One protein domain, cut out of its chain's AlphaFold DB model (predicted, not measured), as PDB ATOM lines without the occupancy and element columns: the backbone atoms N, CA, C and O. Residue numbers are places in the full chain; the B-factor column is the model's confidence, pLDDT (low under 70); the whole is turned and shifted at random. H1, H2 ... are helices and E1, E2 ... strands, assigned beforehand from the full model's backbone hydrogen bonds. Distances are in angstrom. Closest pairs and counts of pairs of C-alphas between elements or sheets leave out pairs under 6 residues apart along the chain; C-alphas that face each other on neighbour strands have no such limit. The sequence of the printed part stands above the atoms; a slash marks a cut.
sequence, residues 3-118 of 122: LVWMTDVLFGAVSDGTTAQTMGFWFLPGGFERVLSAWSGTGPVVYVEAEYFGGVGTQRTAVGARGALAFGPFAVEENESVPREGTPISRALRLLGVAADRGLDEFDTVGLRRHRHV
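This is residues 3 to 118 of the 122 residues of an uncharacterized protein of Streptomyces sp. 846.5 (UniProt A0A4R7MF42). A narrow antiparallel sheet of three long strands stands between two helices, H2 packed on one face over one end of the sheet and H3 packed on the other face, over E2. Short H4 packs on H3 and is itself off the sheet, and H1 sits off the sheet too, with its last residue, Val 14, near the beginning of H2. The printed part has 116 residues, with four named helices and three named strands in the order H1 H2 E1 E2 E3 H3 H4; the sheet's order is E1 - E2 - E3. The class is mixed, helices and strands, with 56 residues, under half, in named elements. The whole is compact, with a radius of gyration of the C-alphas of 14.1 A and spans of 42 by 29 by 24 A.

Start with H1, residues 8 to 14, which is not on the sheet. It is close to H2, residues 32 to 40, but not clearly touching it: their closest C-alphas, of Val 14 and Phe 32, are 6.5 A apart, and their lines are about perpendicular at 75 degrees. Go on to E1, residues 45 to 53, E2, residues 56 to 65, and E3, residues 68 to 76: they form a meander, each strand the antiparallel neighbour of the one before. In the hairpin of E1 and E2, at 179 degrees, look for N 47 and O 62, 2.8 A apart and within hydrogen-bond range. In the hairpin of E2 and E3, at 170 degrees, look for N 61 and O 74, 2.9 A apart and within range. H2 is on the sheet at a height of 7.5 A, over E2 and slantwise to the strands, at 37 degrees to E2 on the local plane; its closest C-alpha pair with E2 is Ser 40 and Ala 65, 4.7 A. On the opposite face find H3, residues 88 to 95, at a height of 8.1 A, over E2 and along the strands, at 4 degrees on the local plane; the closest C-alphas of H3 and E2, of Pro 88 and Thr 61, are 6.0 A apart. The arrangement has three layers, helices on both faces of a sheet. H3 touches H4, residues 106 to 109, where the closest C-alphas, of Ser 90 and Glu 106, are 5.0 A apart. H1 and H3 are apart. Every O i to N i+4 pair is within hydrogen-bond range in H1, H2 and H3; H4 is too short for such a pair.

Find C-alpha 8 at (54.003, -19.446, -55.867), where H1 begins its 10.1 A; H2 measures 12.1 A. E1 runs 24.7 A from C-alpha 45 at (52.610, -0.084, -53.931), E2 28.5 A and E3 22.6 A. H3 covers 10.8 A, and H4, 4.9 A long, ends at C-alpha 109 at (63.716, -0.775, -39.441).

The C-alphas farthest apart, of Gly 17 and Arg 102, are 44.6 A apart. The printed part has no cut; the links H1 to H2 and E3 to H3 are long. The model's pLDDT is under 70 at residue 3, residues 20 to 23 and residues 70 to 73.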
ATOM      1  N   LEU A   3      52.930  -4.181 -48.184       68.06
ATOM      2  CA  LEU A   3      53.983  -4.989 -48.787       68.06
ATOM      3  C   LEU A   3      53.343  -6.335 -49.128       68.06
ATOM      4  O   LEU A   3      52.692  -6.932 -48.272       68.06
ATOM      5  N   VAL A   4      53.480  -6.775 -50.375       72.06
ATOM      6  CA  VAL A   4      52.889  -8.032 -50.839       72.06
ATOM      7  C   VAL A   4      54.013  -9.000 -51.161       72.06
ATOM      8  O   VAL A   4      54.854  -8.723 -52.013       72.06
ATOM      9  N   TRP A   5      54.009 -10.129 -50.464       73.69
ATOM     10  CA  TRP A   5      54.920 -11.238 -50.699       73.69
ATOM     11  C   TRP A   5      54.454 -12.045 -51.911       73.69
ATOM     12  O   TRP A   5      53.334 -12.560 -51.915       73.69
ATOM     13  N   MET A   6      55.295 -12.157 -52.939       79.12
ATOM     14  CA  MET A   6      54.986 -12.970 -54.115       79.12
ATOM     15  C   MET A   6      55.335 -14.433 -53.844       79.12
ATOM     16  O   MET A   6      56.475 -14.846 -54.014       79.12
ATOM     17  N   THR A   7      54.349 -15.201 -53.382       78.56
ATOM     18  CA  THR A   7      54.448 -16.662 -53.240       78.56
ATOM     19  C   THR A   7      54.072 -17.358 -54.547       78.56
ATOM     20  O   THR A   7      53.362 -16.776 -55.367       78.56
ATOM     21  N   ASP A   8      54.438 -18.632 -54.716       79.88
ATOM     22  CA  ASP A   8      54.003 -19.446 -55.867       79.88
ATOM     23  C   ASP A   8      52.472 -19.486 -56.019       79.88
ATOM     24  O   ASP A   8      51.931 -19.429 -57.126       79.88
ATOM     25  N   VAL A   9      51.751 -19.546 -54.894       81.56
ATOM     26  CA  VAL A   9      50.281 -19.548 -54.878       81.56
ATOM     27  C   VAL A   9      49.732 -18.214 -55.376       81.56
ATOM     28  O   VAL A   9      48.817 -18.199 -56.202       81.56
ATOM     29  N   LEU A  10      50.289 -17.093 -54.901       80.75
ATOM     30  CA  LEU A  10      49.878 -15.773 -55.365       80.75
ATOM     31  C   LEU A  10      50.219 -15.592 -56.845       80.75
ATOM     32  O   LEU A  10      49.359 -15.147 -57.600       80.75
ATOM     33  N   PHE A  11      51.418 -16.001 -57.262       83.69
ATOM     34  CA  PHE A  11      51.869 -15.966 -58.650       83.69
ATOM     35  C   PHE A  11      50.879 -16.691 -59.568       83.69
ATOM     36  O   PHE A  11      50.425 -16.122 -60.563       83.69
ATOM     37  N   GLY A  12      50.479 -17.915 -59.209       83.81
ATOM     38  CA  GLY A  12      49.494 -18.687 -59.967       83.81
ATOM     39  C   GLY A  12      48.108 -18.035 -60.007       83.81
ATOM     40  O   GLY A  12      47.439 -18.090 -61.034       83.81
ATOM     41  N   ALA A  13      47.686 -17.384 -58.918       84.56
ATOM     42  CA  ALA A  13      46.376 -16.741 -58.823       84.56
ATOM     43  C   ALA A  13      46.272 -15.419 -59.605       84.56
ATOM     44  O   ALA A  13      45.180 -15.057 -60.043       84.56
ATOM     45  N   VAL A  14      47.379 -14.683 -59.752       84.25
ATOM     46  CA  VAL A  14      47.392 -13.351 -60.390       84.25
ATOM     47  C   VAL A  14      47.946 -13.354 -61.815       84.25
ATOM     48  O   VAL A  14      47.844 -12.337 -62.498       84.25
ATOM     49  N   SER A  15      48.513 -14.477 -62.265       86.44
ATOM     50  CA  SER A  15      48.931 -14.673 -63.655       86.44
ATOM     51  C   SER A  15      47.721 -14.761 -64.582       86.44
ATOM     52  O   SER A  15      46.859 -15.619 -64.407       86.44
ATOM     53  N   ASP A  16      47.681 -13.933 -65.624       85.69
ATOM     54  CA  ASP A  16      46.601 -13.946 -66.623       85.69
ATOM     55  C   ASP A  16      46.889 -14.835 -67.854       85.69
ATOM     56  O   ASP A  16      46.101 -14.871 -68.801       85.69
ATOM     57  N   GLY A  17      48.026 -15.539 -67.853       80.88
ATOM     58  CA  GLY A  17      48.489 -16.379 -68.961       80.88
ATOM     59  C   GLY A  17      49.262 -15.632 -70.056       80.88
ATOM     60  O   GLY A  17      49.718 -16.264 -71.009       80.88
ATOM     61  N   THR A  18      49.444 -14.314 -69.937       80.94
ATOM     62  CA  THR A  18      50.330 -13.537 -70.813       80.94
ATOM     63  C   THR A  18      51.783 -13.591 -70.336       80.94
ATOM     64  O   THR A  18      52.085 -14.006 -69.218       80.94
ATOM     65  N   THR A  19      52.723 -13.192 -71.191       72.31
ATOM     66  CA  THR A  19      54.118 -12.983 -70.785       72.31
ATOM     67  C   THR A  19      54.258 -11.582 -70.199       72.31
ATOM     68  O   THR A  19      53.849 -10.612 -70.839       72.31
ATOM     69  N   ALA A  20      54.833 -11.468 -69.000       69.38
ATOM     70  CA  ALA A  20      55.111 -10.172 -68.389       69.38
ATOM     71  C   ALA A  20      56.087  -9.354 -69.249       69.38
ATOM     72  O   ALA A  20      56.991  -9.911 -69.882       69.38
ATOM     73  N   GLN A  21      55.938  -8.027 -69.250       65.50
ATOM     74  CA  GLN A  21      56.987  -7.168 -69.792       65.50
ATOM     75  C   GLN A  21      58.157  -7.210 -68.813       65.50
ATOM     76  O   GLN A  21      58.102  -6.653 -67.716       65.50
ATOM     77  N   THR A  22      59.225  -7.908 -69.189       62.28
ATOM     78  CA  THR A  22      60.384  -8.107 -68.324       62.28
ATOM     79  C   THR A  22      61.170  -6.806 -68.187       62.28
ATOM     80  O   THR A  22      62.146  -6.556 -68.887       62.28
ATOM     81  N   MET A  23      60.800  -5.990 -67.201       66.56
ATOM     82  CA  MET A  23      61.661  -4.944 -66.629       66.56
ATOM     83  C   MET A  23      62.828  -5.571 -65.831       66.56
ATOM     84  O   MET A  23      63.139  -5.151 -64.724       66.56
ATOM     85  N   GLY A  24      63.427  -6.649 -66.346       72.12
ATOM     86  CA  GLY A  24      64.456  -7.436 -65.665       72.12
ATOM     87  C   GLY A  24      63.973  -8.274 -64.477       72.12
ATOM     88  O   GLY A  24      64.798  -8.908 -63.835       72.12
ATOM     89  N   PHE A  25      62.678  -8.302 -64.156       78.25
ATOM     90  CA  PHE A  25      62.141  -9.183 -63.111       78.25
ATOM     91  C   PHE A  25      62.176 -10.653 -63.545       78.25
ATOM     92  O   PHE A  25      61.875 -10.970 -64.697       78.25
ATOM     93  N   TRP A  26      62.542 -11.537 -62.620       78.62
ATOM     94  CA  TRP A  26      62.594 -12.983 -62.818       78.62
ATOM     95  C   TRP A  26      61.245 -13.656 -62.569       78.62
ATOM     96  O   TRP A  26      60.978 -14.708 -63.144       78.62
ATOM     97  N   PHE A  27      60.412 -13.071 -61.707       80.44
ATOM     98  CA  PHE A  27      59.220 -13.715 -61.158       80.44
ATOM     99  C   PHE A  27      57.967 -12.830 -61.227       80.44
ATOM    100  O   PHE A  27      56.995 -13.051 -60.507       80.44
ATOM    101  N   LEU A  28      57.960 -11.831 -62.117       83.06
ATOM    102  CA  LEU A  28      56.798 -10.977 -62.339       83.06
ATOM    103  C   LEU A  28      55.717 -11.756 -63.119       83.06
ATOM    104  O   LEU A  28      55.979 -12.166 -64.255       83.06
ATOM    105  N   PRO A  29      54.507 -11.947 -62.563       84.69
ATOM    106  CA  PRO A  29      53.438 -12.670 -63.245       84.69
ATOM    107  C   PRO A  29      52.921 -11.907 -64.472       84.69
ATOM    108  O   PRO A  29      52.865 -10.675 -64.487       84.69
ATOM    109  N   GLY A  30      52.485 -12.646 -65.492       85.50
ATOM    110  CA  GLY A  30      51.855 -12.079 -66.687       85.50
ATOM    111  C   GLY A  30      50.670 -11.178 -66.355       85.50
ATOM    112  O   GLY A  30      49.776 -11.579 -65.608       85.50
ATOM    113  N   GLY A  31      50.679  -9.951 -66.880       82.25
ATOM    114  CA  GLY A  31      49.605  -8.976 -66.686       82.25
ATOM    115  C   GLY A  31      49.537  -8.366 -65.283       82.25
ATOM    116  O   GLY A  31      48.674  -7.512 -65.035       82.25
ATOM    117  N   PHE A  32      50.442  -8.745 -64.373       84.06
ATOM    118  CA  PHE A  32      50.457  -8.256 -62.997       84.06
ATOM    119  C   PHE A  32      50.752  -6.755 -62.908       84.06
ATOM    120  O   PHE A  32      50.335  -6.095 -61.958       84.06
ATOM    121  N   GLU A  33      51.359  -6.162 -63.940       80.00
ATOM    122  CA  GLU A  33      51.558  -4.715 -64.037       80.00
ATOM    123  C   GLU A  33      50.232  -3.950 -63.950       80.00
ATOM    124  O   GLU A  33      50.172  -2.874 -63.351       80.00
ATOM    125  N   ARG A  34      49.148  -4.517 -64.501       82.31
ATOM    126  CA  ARG A  34      47.804  -3.923 -64.434       82.31
ATOM    127  C   ARG A  34      47.218  -3.998 -63.031       82.31
ATOM    128  O   ARG A  34      46.546  -3.062 -62.608       82.31
ATOM    129  N   VAL A  35      47.500  -5.074 -62.301       84.06
ATOM    130  CA  VAL A  35      47.087  -5.229 -60.900       84.06
ATOM    131  C   VAL A  35      47.831  -4.225 -60.022       84.06
ATOM    132  O   VAL A  35      47.195  -3.473 -59.285       84.06
ATOM    133  N   LEU A  36      49.157  -4.135 -60.169       81.62
ATOM    134  CA  LEU A  36      49.988  -3.154 -59.466       81.62
ATOM    135  C   LEU A  36      49.550  -1.718 -59.777       81.62
ATOM    136  O   LEU A  36      49.411  -0.902 -58.868       81.62
ATOM    137  N   SER A  37      49.274  -1.421 -61.049       82.69
ATOM    138  CA  SER A  37      48.702  -0.147 -61.490       82.69
ATOM    139  C   SER A  37      47.369   0.134 -60.793       82.69
ATOM    140  O   SER A  37      47.241   1.178 -60.154       82.69
ATOM    141  N   ALA A  38      46.414  -0.798 -60.813       85.12
ATOM    142  CA  ALA A  38      45.116  -0.618 -60.169       85.12
ATOM    143  C   ALA A  38      45.245  -0.380 -58.655       85.12
ATOM    144  O   ALA A  38      44.686   0.587 -58.131       85.12
ATOM    145  N   TRP A  39      46.032  -1.200 -57.952       85.81
ATOM    146  CA  TRP A  39      46.276  -1.035 -56.515       85.81
ATOM    147  C   TRP A  39      46.934   0.310 -56.209       85.81
ATOM    148  O   TRP A  39      46.534   0.993 -55.260       85.81
ATOM    149  N   SER A  40      47.861   0.745 -57.068       83.31
ATOM    150  CA  SER A  40      48.557   2.019 -56.906       83.31
ATOM    151  C   SER A  40      47.650   3.258 -56.975       83.31
ATOM    152  O   SER A  40      48.058   4.355 -56.584       83.31
ATOM    153  N   GLY A  41      46.418   3.112 -57.479       83.06
ATOM    154  CA  GLY A  41      45.403   4.168 -57.477       83.06
ATOM    155  C   GLY A  41      44.896   4.526 -56.076       83.06
ATOM    156  O   GLY A  41      44.419   5.638 -55.866       83.06
ATOM    157  N   THR A  42      45.036   3.617 -55.106       82.94
ATOM    158  CA  THR A  42      44.590   3.813 -53.712       82.94
ATOM    159  C   THR A  42      45.712   4.249 -52.763       82.94
ATOM    160  O   THR A  42      45.452   4.727 -51.661       82.94
ATOM    161  N   GLY A  43      46.966   4.121 -53.192       80.62
ATOM    162  CA  GLY A  43      48.168   4.448 -52.427       80.62
ATOM    163  C   GLY A  43      49.400   3.834 -53.091       80.62
ATOM    164  O   GLY A  43      49.244   3.024 -53.995       80.62
ATOM    165  N   PRO A  44      50.629   4.198 -52.699       82.94
ATOM    166  CA  PRO A  44      51.821   3.636 -53.321       82.94
ATOM    167  C   PRO A  44      51.956   2.137 -53.004       82.94
ATOM    168  O   PRO A  44      51.665   1.694 -51.889       82.94
ATOM    169  N   VAL A  45      52.397   1.370 -54.000       83.81
ATOM    170  CA  VAL A  45      52.610  -0.084 -53.931       83.81
ATOM    171  C   VAL A  45      54.017  -0.384 -54.416       83.81
ATOM    172  O   VAL A  45      54.470   0.217 -55.387       83.81
ATOM    173  N   VAL A  46      54.704  -1.319 -53.765       83.50
ATOM    174  CA  VAL A  46      56.025  -1.782 -54.195       83.50
ATOM    175  C   VAL A  46      55.981  -3.276 -54.450       83.50
ATOM    176  O   VAL A  46      55.491  -4.039 -53.622       83.50
ATOM    177  N   TYR A  47      56.536  -3.666 -55.589       83.75
ATOM    178  CA  TYR A  47      56.902  -5.030 -55.921       83.75
ATOM    179  C   TYR A  47      58.415  -5.200 -55.755       83.75
ATOM    180  O   TYR A  47      59.181  -4.339 -56.198       83.75
ATOM    181  N   VAL A  48      58.839  -6.280 -55.101       82.25
ATOM    182  CA  VAL A  48      60.242  -6.568 -54.781       82.25
ATOM    183  C   VAL A  48      60.570  -7.994 -55.196       82.25
ATOM    184  O   VAL A  48      59.847  -8.917 -54.838       82.25
ATOM    185  N   GLU A  49      61.705  -8.167 -55.864       82.62
ATOM    186  CA  GLU A  49      62.376  -9.453 -56.022       82.62
ATOM    187  C   GLU A  49      63.799  -9.326 -55.499       82.62
ATOM    188  O   GLU A  49      64.490  -8.340 -55.770       82.62
ATOM    189  N   ALA A  50      64.244 -10.302 -54.720       81.81
ATOM    190  CA  ALA A  50      65.554 -10.244 -54.108       81.81
ATOM    191  C   ALA A  50      66.118 -11.649 -53.923       81.81
ATOM    192  O   ALA A  50      65.482 -12.504 -53.313       81.81
ATOM    193  N   GLU A  51      67.340 -11.845 -54.395       79.19
ATOM    194  CA  GLU A  51      68.155 -13.020 -54.128       79.19
ATOM    195  C   GLU A  51      69.489 -12.518 -53.582       79.19
ATOM    196  O   GLU A  51      70.369 -12.096 -54.329       79.19
ATOM    197  N   TYR A  52      69.614 -12.456 -52.255       75.50
ATOM    198  CA  TYR A  52      70.810 -11.920 -51.614       75.50
ATOM    199  C   TYR A  52      71.096 -12.579 -50.262       75.50
ATOM    200  O   TYR A  52      70.203 -13.079 -49.572       75.50
ATOM    201  N   PHE A  53      72.366 -12.578 -49.867       71.62
ATOM    202  CA  PHE A  53      72.853 -13.111 -48.603       71.62
ATOM    203  C   PHE A  53      73.999 -12.252 -48.064       71.62
ATOM    204  O   PHE A  53      74.890 -11.839 -48.799       71.62
ATOM    205  N   GLY A  54      73.981 -11.953 -46.761       72.00
ATOM    206  CA  GLY A  54      75.048 -11.164 -46.130       72.00
ATOM    207  C   GLY A  54      75.219  -9.746 -46.696       72.00
ATOM    208  O   GLY A  54      76.281  -9.159 -46.528       72.00
ATOM    209  N   GLY A  55      74.193  -9.200 -47.360       71.62
ATOM    210  CA  GLY A  55      74.247  -7.898 -48.036       71.62
ATOM    211  C   GLY A  55      74.760  -7.939 -49.481       71.62
ATOM    212  O   GLY A  55      74.868  -6.884 -50.097       71.62
ATOM    213  N   VAL A  56      75.045  -9.126 -50.023       73.25
ATOM    214  CA  VAL A  56      75.502  -9.341 -51.404       73.25
ATOM    215  C   VAL A  56      74.451 -10.133 -52.170       73.25
ATOM    216  O   VAL A  56      73.929 -11.117 -51.650       73.25
ATOM    217  N   GLY A  57      74.127  -9.700 -53.384       81.25
ATOM    218  CA  GLY A  57      73.167 -10.370 -54.259       81.25
ATOM    219  C   GLY A  57      72.308  -9.387 -55.034       81.25
ATOM    220  O   GLY A  57      72.443  -8.171 -54.880       81.25
ATOM    221  N   THR A  58      71.421  -9.913 -55.869       84.62
ATOM    222  CA  THR A  58      70.594  -9.082 -56.732       84.62
ATOM    223  C   THR A  58      69.310  -8.670 -56.023       84.62
ATOM    224  O   THR A  58      68.624  -9.473 -55.387       84.62
ATOM    225  N   GLN A  59      68.951  -7.397 -56.155       86.94
ATOM    226  CA  GLN A  59      67.661  -6.876 -55.715       86.94
ATOM    227  C   GLN A  59      67.053  -6.054 -56.836       86.94
ATOM    228  O   GLN A  59      67.734  -5.207 -57.411       86.94
ATOM    229  N   ARG A  60      65.765  -6.253 -57.114       85.88
ATOM    230  CA  ARG A  60      64.989  -5.435 -58.044       85.88
ATOM    231  C   ARG A  60      63.687  -4.996 -57.407       85.88
ATOM    232  O   ARG A  60      63.005  -5.775 -56.748       85.88
ATOM    233  N   THR A  61      63.326  -3.736 -57.613       84.31
ATOM    234  CA  THR A  61      62.068  -3.189 -57.095       84.31
ATOM    235  C   THR A  61      61.366  -2.323 -58.125       84.31
ATOM    236  O   THR A  61      62.008  -1.537 -58.820       84.31
ATOM    237  N   ALA A  62      60.044  -2.449 -58.204       81.88
ATOM    238  CA  ALA A  62      59.176  -1.565 -58.968       81.88
ATOM    239  C   ALA A  62      58.141  -0.937 -58.041       81.88
ATOM    240  O   ALA A  62      57.570  -1.593 -57.176       81.88
ATOM    241  N   VAL A  63      57.886   0.344 -58.244       78.38
ATOM    242  CA  VAL A  63      57.005   1.158 -57.419       78.38
ATOM    243  C   VAL A  63      55.874   1.664 -58.299       78.38
ATOM    244  O   VAL A  63      56.102   2.346 -59.299       78.38
ATOM    245  N   GLY A  64      54.645   1.344 -57.919       80.44
ATOM    246  CA  GLY A  64      53.435   1.920 -58.481       80.44
ATOM    247  C   GLY A  64      52.947   3.099 -57.646       80.44
ATOM    248  O   GLY A  64      52.895   3.016 -56.419       80.44
ATOM    249  N   ALA A  65      52.533   4.183 -58.301       77.06
ATOM    250  CA  ALA A  65      51.831   5.295 -57.671       77.06
ATOM    251  C   ALA A  65      50.813   5.923 -58.633       77.06
ATOM    252  O   ALA A  65      51.087   6.094 -59.820       77.06
ATOM    253  N   ARG A  66      49.656   6.340 -58.098       77.62
ATOM    254  CA  ARG A  66      48.615   7.089 -58.830       77.62
ATOM    255  C   ARG A  66      48.107   6.375 -60.085       77.62
ATOM    256  O   ARG A  66      47.856   7.012 -61.104       77.62
ATOM    257  N   GLY A  67      47.959   5.058 -60.022       77.50
ATOM    258  CA  GLY A  67      47.462   4.285 -61.155       77.50
ATOM    259  C   GLY A  67      48.539   3.892 -62.170       77.50
ATOM    260  O   GLY A  67      48.204   3.278 -63.175       77.50
ATOM    261  N   ALA A  68      49.812   4.223 -61.953       70.69
ATOM    262  CA  ALA A  68      50.893   3.919 -62.887       70.69
ATOM    263  C   ALA A  68      52.050   3.211 -62.180       70.69
ATOM    264  O   ALA A  68      52.376   3.537 -61.040       70.69
ATOM    265  N   LEU A  69      52.715   2.283 -62.872       70.81
ATOM    266  CA  LEU A  69      54.069   1.868 -62.499       70.81
ATOM    267  C   LEU A  69      54.978   3.074 -62.721       70.81
ATOM    268  O   LEU A  69      55.226   3.481 -63.852       70.81
ATOM    269  N   ALA A  70      55.347   3.719 -61.621       61.28
ATOM    270  CA  ALA A  70      55.849   5.081 -61.618       61.28
ATOM    271  C   ALA A  70      57.363   5.145 -61.391       61.28
ATOM    272  O   ALA A  70      57.987   6.085 -61.874       61.28
ATOM    273  N   PHE A  71      57.971   4.171 -60.696       57.72
ATOM    274  CA  PHE A  71      59.410   4.193 -60.412       57.72
ATOM    275  C   PHE A  71      60.008   2.788 -60.338       57.72
ATOM    276  O   PHE A  71      59.684   2.011 -59.449       57.72
ATOM    277  N   GLY A  72      60.899   2.462 -61.270       61.47
ATOM    278  CA  GLY A  72      61.628   1.199 -61.292       61.47
ATOM    279  C   GLY A  72      61.943   0.721 -62.713       61.47
ATOM    280  O   GLY A  72      61.450   1.314 -63.674       61.47
ATOM    281  N   PRO A  73      62.756  -0.336 -62.846       64.38
ATOM    282  CA  PRO A  73      63.312  -1.119 -61.746       64.38
ATOM    283  C   PRO A  73      64.511  -0.410 -61.088       64.38
ATOM    284  O   PRO A  73      65.494  -0.103 -61.759       64.38
ATOM    285  N   PHE A  74      64.464  -0.158 -59.771       77.88
ATOM    286  CA  PHE A  74      65.719   0.031 -59.038       77.88
ATOM    287  C   PHE A  74      66.339  -1.350 -58.936       77.88
ATOM    288  O   PHE A  74      65.723  -2.237 -58.346       77.88
ATOM    289  N   ALA A  75      67.506  -1.525 -59.538       81.94
ATOM    290  CA  ALA A  75      68.225  -2.782 -59.544       81.94
ATOM    291  C   ALA A  75      69.634  -2.573 -58.993       81.94
ATOM    292  O   ALA A  75      70.230  -1.512 -59.182       81.94
ATOM    293  N   VAL A  76      70.129  -3.578 -58.290       85.19
ATOM    294  CA  VAL A  76      71.554  -3.779 -58.041       85.19
ATOM    295  C   VAL A  76      71.820  -5.245 -58.318       85.19
ATOM    296  O   VAL A  76      71.071  -6.083 -57.817       85.19
ATOM    297  N   GLU A  77      72.817  -5.548 -59.138       86.00
ATOM    298  CA  GLU A  77      73.255  -6.928 -59.367       86.00
ATOM    299  C   GLU A  77      74.270  -7.380 -58.308       86.00
ATOM    300  O   GLU A  77      74.920  -6.555 -57.669       86.00
ATOM    301  N   GLU A  78      74.466  -8.694 -58.154       81.94
ATOM    302  CA  GLU A  78      75.402  -9.277 -57.174       81.94
ATOM    303  C   GLU A  78      76.817  -8.664 -57.210       81.94
ATOM    304  O   GLU A  78      77.444  -8.480 -56.169       81.94
ATOM    305  N   ASN A  79      77.306  -8.310 -58.403       82.25
ATOM    306  CA  ASN A  79      78.650  -7.760 -58.610       82.25
ATOM    307  C   ASN A  79      78.694  -6.223 -58.645       82.25
ATOM    308  O   ASN A  79      79.742  -5.638 -58.932       82.25
ATOM    309  N   GLU A  80      77.573  -5.554 -58.383       83.88
ATOM    310  CA  GLU A  80      77.484  -4.100 -58.383       83.88
ATOM    311  C   GLU A  80      77.580  -3.533 -56.969       83.88
ATOM    312  O   GLU A  80      77.102  -4.094 -55.984       83.88
ATOM    313  N   SER A  81      78.205  -2.362 -56.854       82.50
ATOM    314  CA  SER A  81      78.210  -1.638 -55.588       82.50
ATOM    315  C   SER A  81      76.832  -1.041 -55.320       82.50
ATOM    316  O   SER A  81      76.266  -0.367 -56.182       82.50
ATOM    317  N   VAL A  82      76.332  -1.213 -54.094       81.75
ATOM    318  CA  VAL A  82      75.100  -0.554 -53.646       81.75
ATOM    319  C   VAL A  82      75.259   0.965 -53.808       81.75
ATOM    320  O   VAL A  82      76.226   1.532 -53.285       81.75
ATOM    321  N   PRO A  83      74.346   1.657 -54.514       81.44
ATOM    322  CA  PRO A  83      74.515   3.083 -54.732       81.44
ATOM    323  C   PRO A  83      74.264   3.870 -53.436       81.44
ATOM    324  O   PRO A  83      73.620   3.384 -52.506       81.44
ATOM    325  N   ARG A  84      74.784   5.102 -53.355       82.44
ATOM    326  CA  ARG A  84      74.850   5.885 -52.101       82.44
ATOM    327  C   ARG A  84      73.502   6.119 -51.434       82.44
ATOM    328  O   ARG A  84      73.435   6.260 -50.220       82.44
ATOM    329  N   GLU A  85      72.431   6.148 -52.214       82.75
ATOM    330  CA  GLU A  85      71.068   6.299 -51.715       82.75
ATOM    331  C   GLU A  85      70.513   4.990 -51.108       82.75
ATOM    332  O   GLU A  85      69.335   4.922 -50.777       82.75
ATOM    333  N   GLY A  86      71.328   3.946 -50.936       84.88
ATOM    334  CA  GLY A  86      70.965   2.678 -50.302       84.88
ATOM    335  C   GLY A  86      70.522   1.600 -51.291       84.88
ATOM    336  O   GLY A  86      70.509   1.813 -52.508       84.88
ATOM    337  N   THR A  87      70.157   0.435 -50.755       88.12
ATOM    338  CA  THR A  87      69.692  -0.722 -51.532       88.12
ATOM    339  C   THR A  87      68.368  -0.424 -52.253       88.12
ATOM    340  O   THR A  87      67.607   0.441 -51.800       88.12
ATOM    341  N   PRO A  88      68.051  -1.115 -53.366       88.19
ATOM    342  CA  PRO A  88      66.757  -0.983 -54.034       88.19
ATOM    343  C   PRO A  88      65.553  -1.121 -53.094       88.19
ATOM    344  O   PRO A  88      64.633  -0.306 -53.159       88.19
ATOM    345  N   ILE A  89      65.585  -2.089 -52.171       87.19
ATOM    346  CA  ILE A  89      64.500  -2.312 -51.206       87.19
ATOM    347  C   ILE A  89      64.352  -1.121 -50.257       87.19
ATOM    348  O   ILE A  89      63.250  -0.593 -50.108       87.19
ATOM    349  N   SER A  90      65.449  -0.639 -49.672       89.75
ATOM    350  CA  SER A  90      65.408   0.488 -48.735       89.75
ATOM    351  C   SER A  90      64.934   1.781 -49.417       89.75
ATOM    352  O   SER A  90      64.125   2.521 -48.856       89.75
ATOM    353  N   ARG A  91      65.307   2.018 -50.685       87.88
ATOM    354  CA  ARG A  91      64.744   3.124 -51.489       87.88
ATOM    355  C   ARG A  91      63.238   2.987 -51.691       87.88
ATOM    356  O   ARG A  91      62.510   3.967 -51.542       87.88
ATOM    357  N   ALA A  92      62.772   1.792 -52.040       86.25
ATOM    358  CA  ALA A  92      61.359   1.551 -52.285       86.25
ATOM    359  C   ALA A  92      60.522   1.729 -51.004       86.25
ATOM    360  O   ALA A  92      59.451   2.332 -51.043       86.25
ATOM    361  N   LEU A  93      61.047   1.312 -49.850       88.06
ATOM    362  CA  LEU A  93      60.420   1.533 -48.546       88.06
ATOM    363  C   LEU A  93      60.307   3.026 -48.194       88.06
ATOM    364  O   LEU A  93      59.254   3.454 -47.719       88.06
ATOM    365  N   ARG A  94      61.315   3.856 -48.505       88.19
ATOM    366  CA  ARG A  94      61.186   5.321 -48.348       88.19
ATOM    367  C   ARG A  94      60.063   5.902 -49.191       88.19
ATOM    368  O   ARG A  94      59.336   6.774 -48.724       88.19
ATOM    369  N   LEU A  95      59.890   5.413 -50.420       83.75
ATOM    370  CA  LEU A  95      58.796   5.845 -51.298       83.75
ATOM    371  C   LEU A  95      57.420   5.432 -50.757       83.75
ATOM    372  O   LEU A  95      56.429   6.110 -51.020       83.75
ATOM    373  N   LEU A  96      57.363   4.365 -49.959       83.50
ATOM    374  CA  LEU A  96      56.175   3.972 -49.205       83.50
ATOM    375  C   LEU A  96      55.958   4.782 -47.912       83.50
ATOM    376  O   LEU A  96      54.924   4.616 -47.264       83.50
ATOM    377  N   GLY A  97      56.891   5.670 -47.553       87.62
ATOM    378  CA  GLY A  97      56.827   6.511 -46.359       87.62
ATOM    379  C   GLY A  97      57.515   5.926 -45.124       87.62
ATOM    380  O   GLY A  97      57.316   6.447 -44.029       87.62
ATOM    381  N   VAL A  98      58.315   4.864 -45.269       89.50
ATOM    382  CA  VAL A  98      59.130   4.335 -44.168       89.50
ATOM    383  C   VAL A  98      60.279   5.299 -43.884       89.50
ATOM    384  O   VAL A  98      61.036   5.660 -44.786       89.50
ATOM    385  N   ALA A  99      60.414   5.699 -42.623       91.56
ATOM    386  CA  ALA A  99      61.576   6.416 -42.119       91.56
ATOM    387  C   ALA A  99      62.461   5.431 -41.357       91.56
ATOM    388  O   ALA A  99      61.952   4.697 -40.514       91.56
ATOM    389  N   ALA A 100      63.760   5.412 -41.654       91.31
ATOM    390  CA  ALA A 100      64.697   4.546 -40.955       91.31
ATOM    391  C   ALA A 100      64.926   4.978 -39.497       91.31
ATOM    392  O   ALA A 100      65.038   6.172 -39.195       91.31
ATOM    393  N   ASP A 101      65.066   3.994 -38.612       91.06
ATOM    394  CA  ASP A 101      65.510   4.202 -37.238       91.06
ATOM    395  C   ASP A 101      67.000   4.564 -37.177       91.06
ATOM    396  O   ASP A 101      67.795   4.307 -38.086       91.06
ATOM    397  N   ARG A 102      67.419   5.178 -36.067       90.81
ATOM    398  CA  ARG A 102      68.799   5.649 -35.905       90.81
ATOM    399  C   ARG A 102      69.795   4.487 -35.994       90.81
ATOM    400  O   ARG A 102      69.874   3.662 -35.090       90.81
ATOM    401  N   GLY A 103      70.633   4.515 -37.029       86.69
ATOM    402  CA  GLY A 103      71.679   3.513 -37.256       86.69
ATOM    403  C   GLY A 103      71.210   2.274 -38.020       86.69
ATOM    404  O   GLY A 103      72.020   1.374 -38.222       86.69
ATOM    405  N   LEU A 104      69.948   2.245 -38.453       90.06
ATOM    406  CA  LEU A 104      69.379   1.219 -39.320       90.06
ATOM    407  C   LEU A 104      69.054   1.824 -40.689       90.06
ATOM    408  O   LEU A 104      68.999   3.046 -40.843       90.06
ATOM    409  N   ASP A 105      68.850   0.972 -41.689       89.31
ATOM    410  CA  ASP A 105      68.179   1.365 -42.925       89.31
ATOM    411  C   ASP A 105      66.686   1.013 -42.858       89.31
ATOM    412  O   ASP A 105      66.204   0.445 -41.874       89.31
ATOM    413  N   GLU A 106      65.916   1.376 -43.884       92.25
ATOM    414  CA  GLU A 106      64.478   1.112 -43.898       92.25
ATOM    415  C   GLU A 106      64.157  -0.387 -43.828       92.25
ATOM    416  O   GLU A 106      63.182  -0.758 -43.177       92.25
ATOM    417  N   PHE A 107      64.975  -1.239 -44.457       88.00
ATOM    418  CA  PHE A 107      64.804  -2.692 -44.458       88.00
ATOM    419  C   PHE A 107      64.934  -3.287 -43.050       88.00
ATOM    420  O   PHE A 107      64.062  -4.046 -42.612       88.00
ATOM    421  N   ASP A 108      65.991  -2.913 -42.326       88.31
ATOM    422  CA  ASP A 108      66.208  -3.335 -40.944       88.31
ATOM    423  C   ASP A 108      65.143  -2.733 -40.008       88.31
ATOM    424  O   ASP A 108      64.640  -3.426 -39.122       88.31
ATOM    425  N   THR A 109      64.732  -1.482 -40.245       90.56
ATOM    426  CA  THR A 109      63.716  -0.775 -39.441       90.56
ATOM    427  C   THR A 109      62.362  -1.485 -39.463       90.56
ATOM    428  O   THR A 109      61.728  -1.651 -38.424       90.56
ATOM    429  N   VAL A 110      61.907  -1.947 -40.633       86.88
ATOM    430  CA  VAL A 110      60.626  -2.671 -40.743       86.88
ATOM    431  C   VAL A 110      60.745  -4.166 -40.423       86.88
ATOM    432  O   VAL A 110      59.787  -4.917 -40.597       86.88
ATOM    433  N   GLY A 111      61.909  -4.611 -39.938       84.88
ATOM    434  CA  GLY A 111      62.122  -5.970 -39.454       84.88
ATOM    435  C   GLY A 111      62.169  -7.032 -40.550       84.88
ATOM    436  O   GLY A 111      62.073  -8.218 -40.236       84.88
ATOM    437  N   LEU A 112      62.357  -6.654 -41.819       83.31
ATOM    438  CA  LEU A 112      62.369  -7.600 -42.944       83.31
ATOM    439  C   LEU A 112      63.556  -8.573 -42.907       83.31
ATOM    440  O   LEU A 112      63.565  -9.572 -43.618       83.31
ATOM    441  N   ARG A 113      64.529  -8.342 -42.022       81.12
ATOM    442  CA  ARG A 113      65.620  -9.280 -41.730       81.12
ATOM    443  C   ARG A 113      65.184 -10.507 -40.914       81.12
ATOM    444  O   ARG A 113      65.988 -11.418 -40.730       81.12
ATOM    445  N   ARG A 114      63.954 -10.524 -40.380       79.25
ATOM    446  CA  ARG A 114      63.467 -11.567 -39.458       79.25
ATOM    447  C   ARG A 114      63.358 -12.943 -40.110       79.25
ATOM    448  O   ARG A 114      63.666 -13.936 -39.455       79.25
ATOM    449  N   HIS A 115      62.926 -13.001 -41.364       79.00
ATOM    450  CA  HIS A 115      62.785 -14.253 -42.093       79.00
ATOM    451  C   HIS A 115      63.435 -14.145 -43.470       79.00
ATOM    452  O   HIS A 115      63.314 -13.125 -44.151       79.00
ATOM    453  N   ARG A 116      64.160 -15.203 -43.847       72.88
ATOM    454  CA  ARG A 116      64.959 -15.257 -45.078       72.88
ATOM    455  C   ARG A 116      64.139 -15.726 -46.272       72.88
ATOM    456  O   ARG A 116      64.354 -15.241 -47.377       72.88
ATOM    457  N   HIS A 117      63.263 -16.692 -46.042       73.88
ATOM    458  CA  HIS A 117      62.419 -17.274 -47.069       73.88
ATOM    459  C   HIS A 117      61.048 -16.605 -47.013       73.88
ATOM    460  O   HIS A 117      60.551 -16.285 -45.932       73.88
ATOM    461  N   VAL A 118      60.456 -16.338 -48.175       72.31
ATOM    462  CA  VAL A 118      59.137 -15.693 -48.256       72.31
ATOM    463  C   VAL A 118      58.081 -16.572 -47.574       72.31
ATOM    464  O   VAL A 118      57.168 -16.068 -46.925       72.31
TER     465      VAL A 118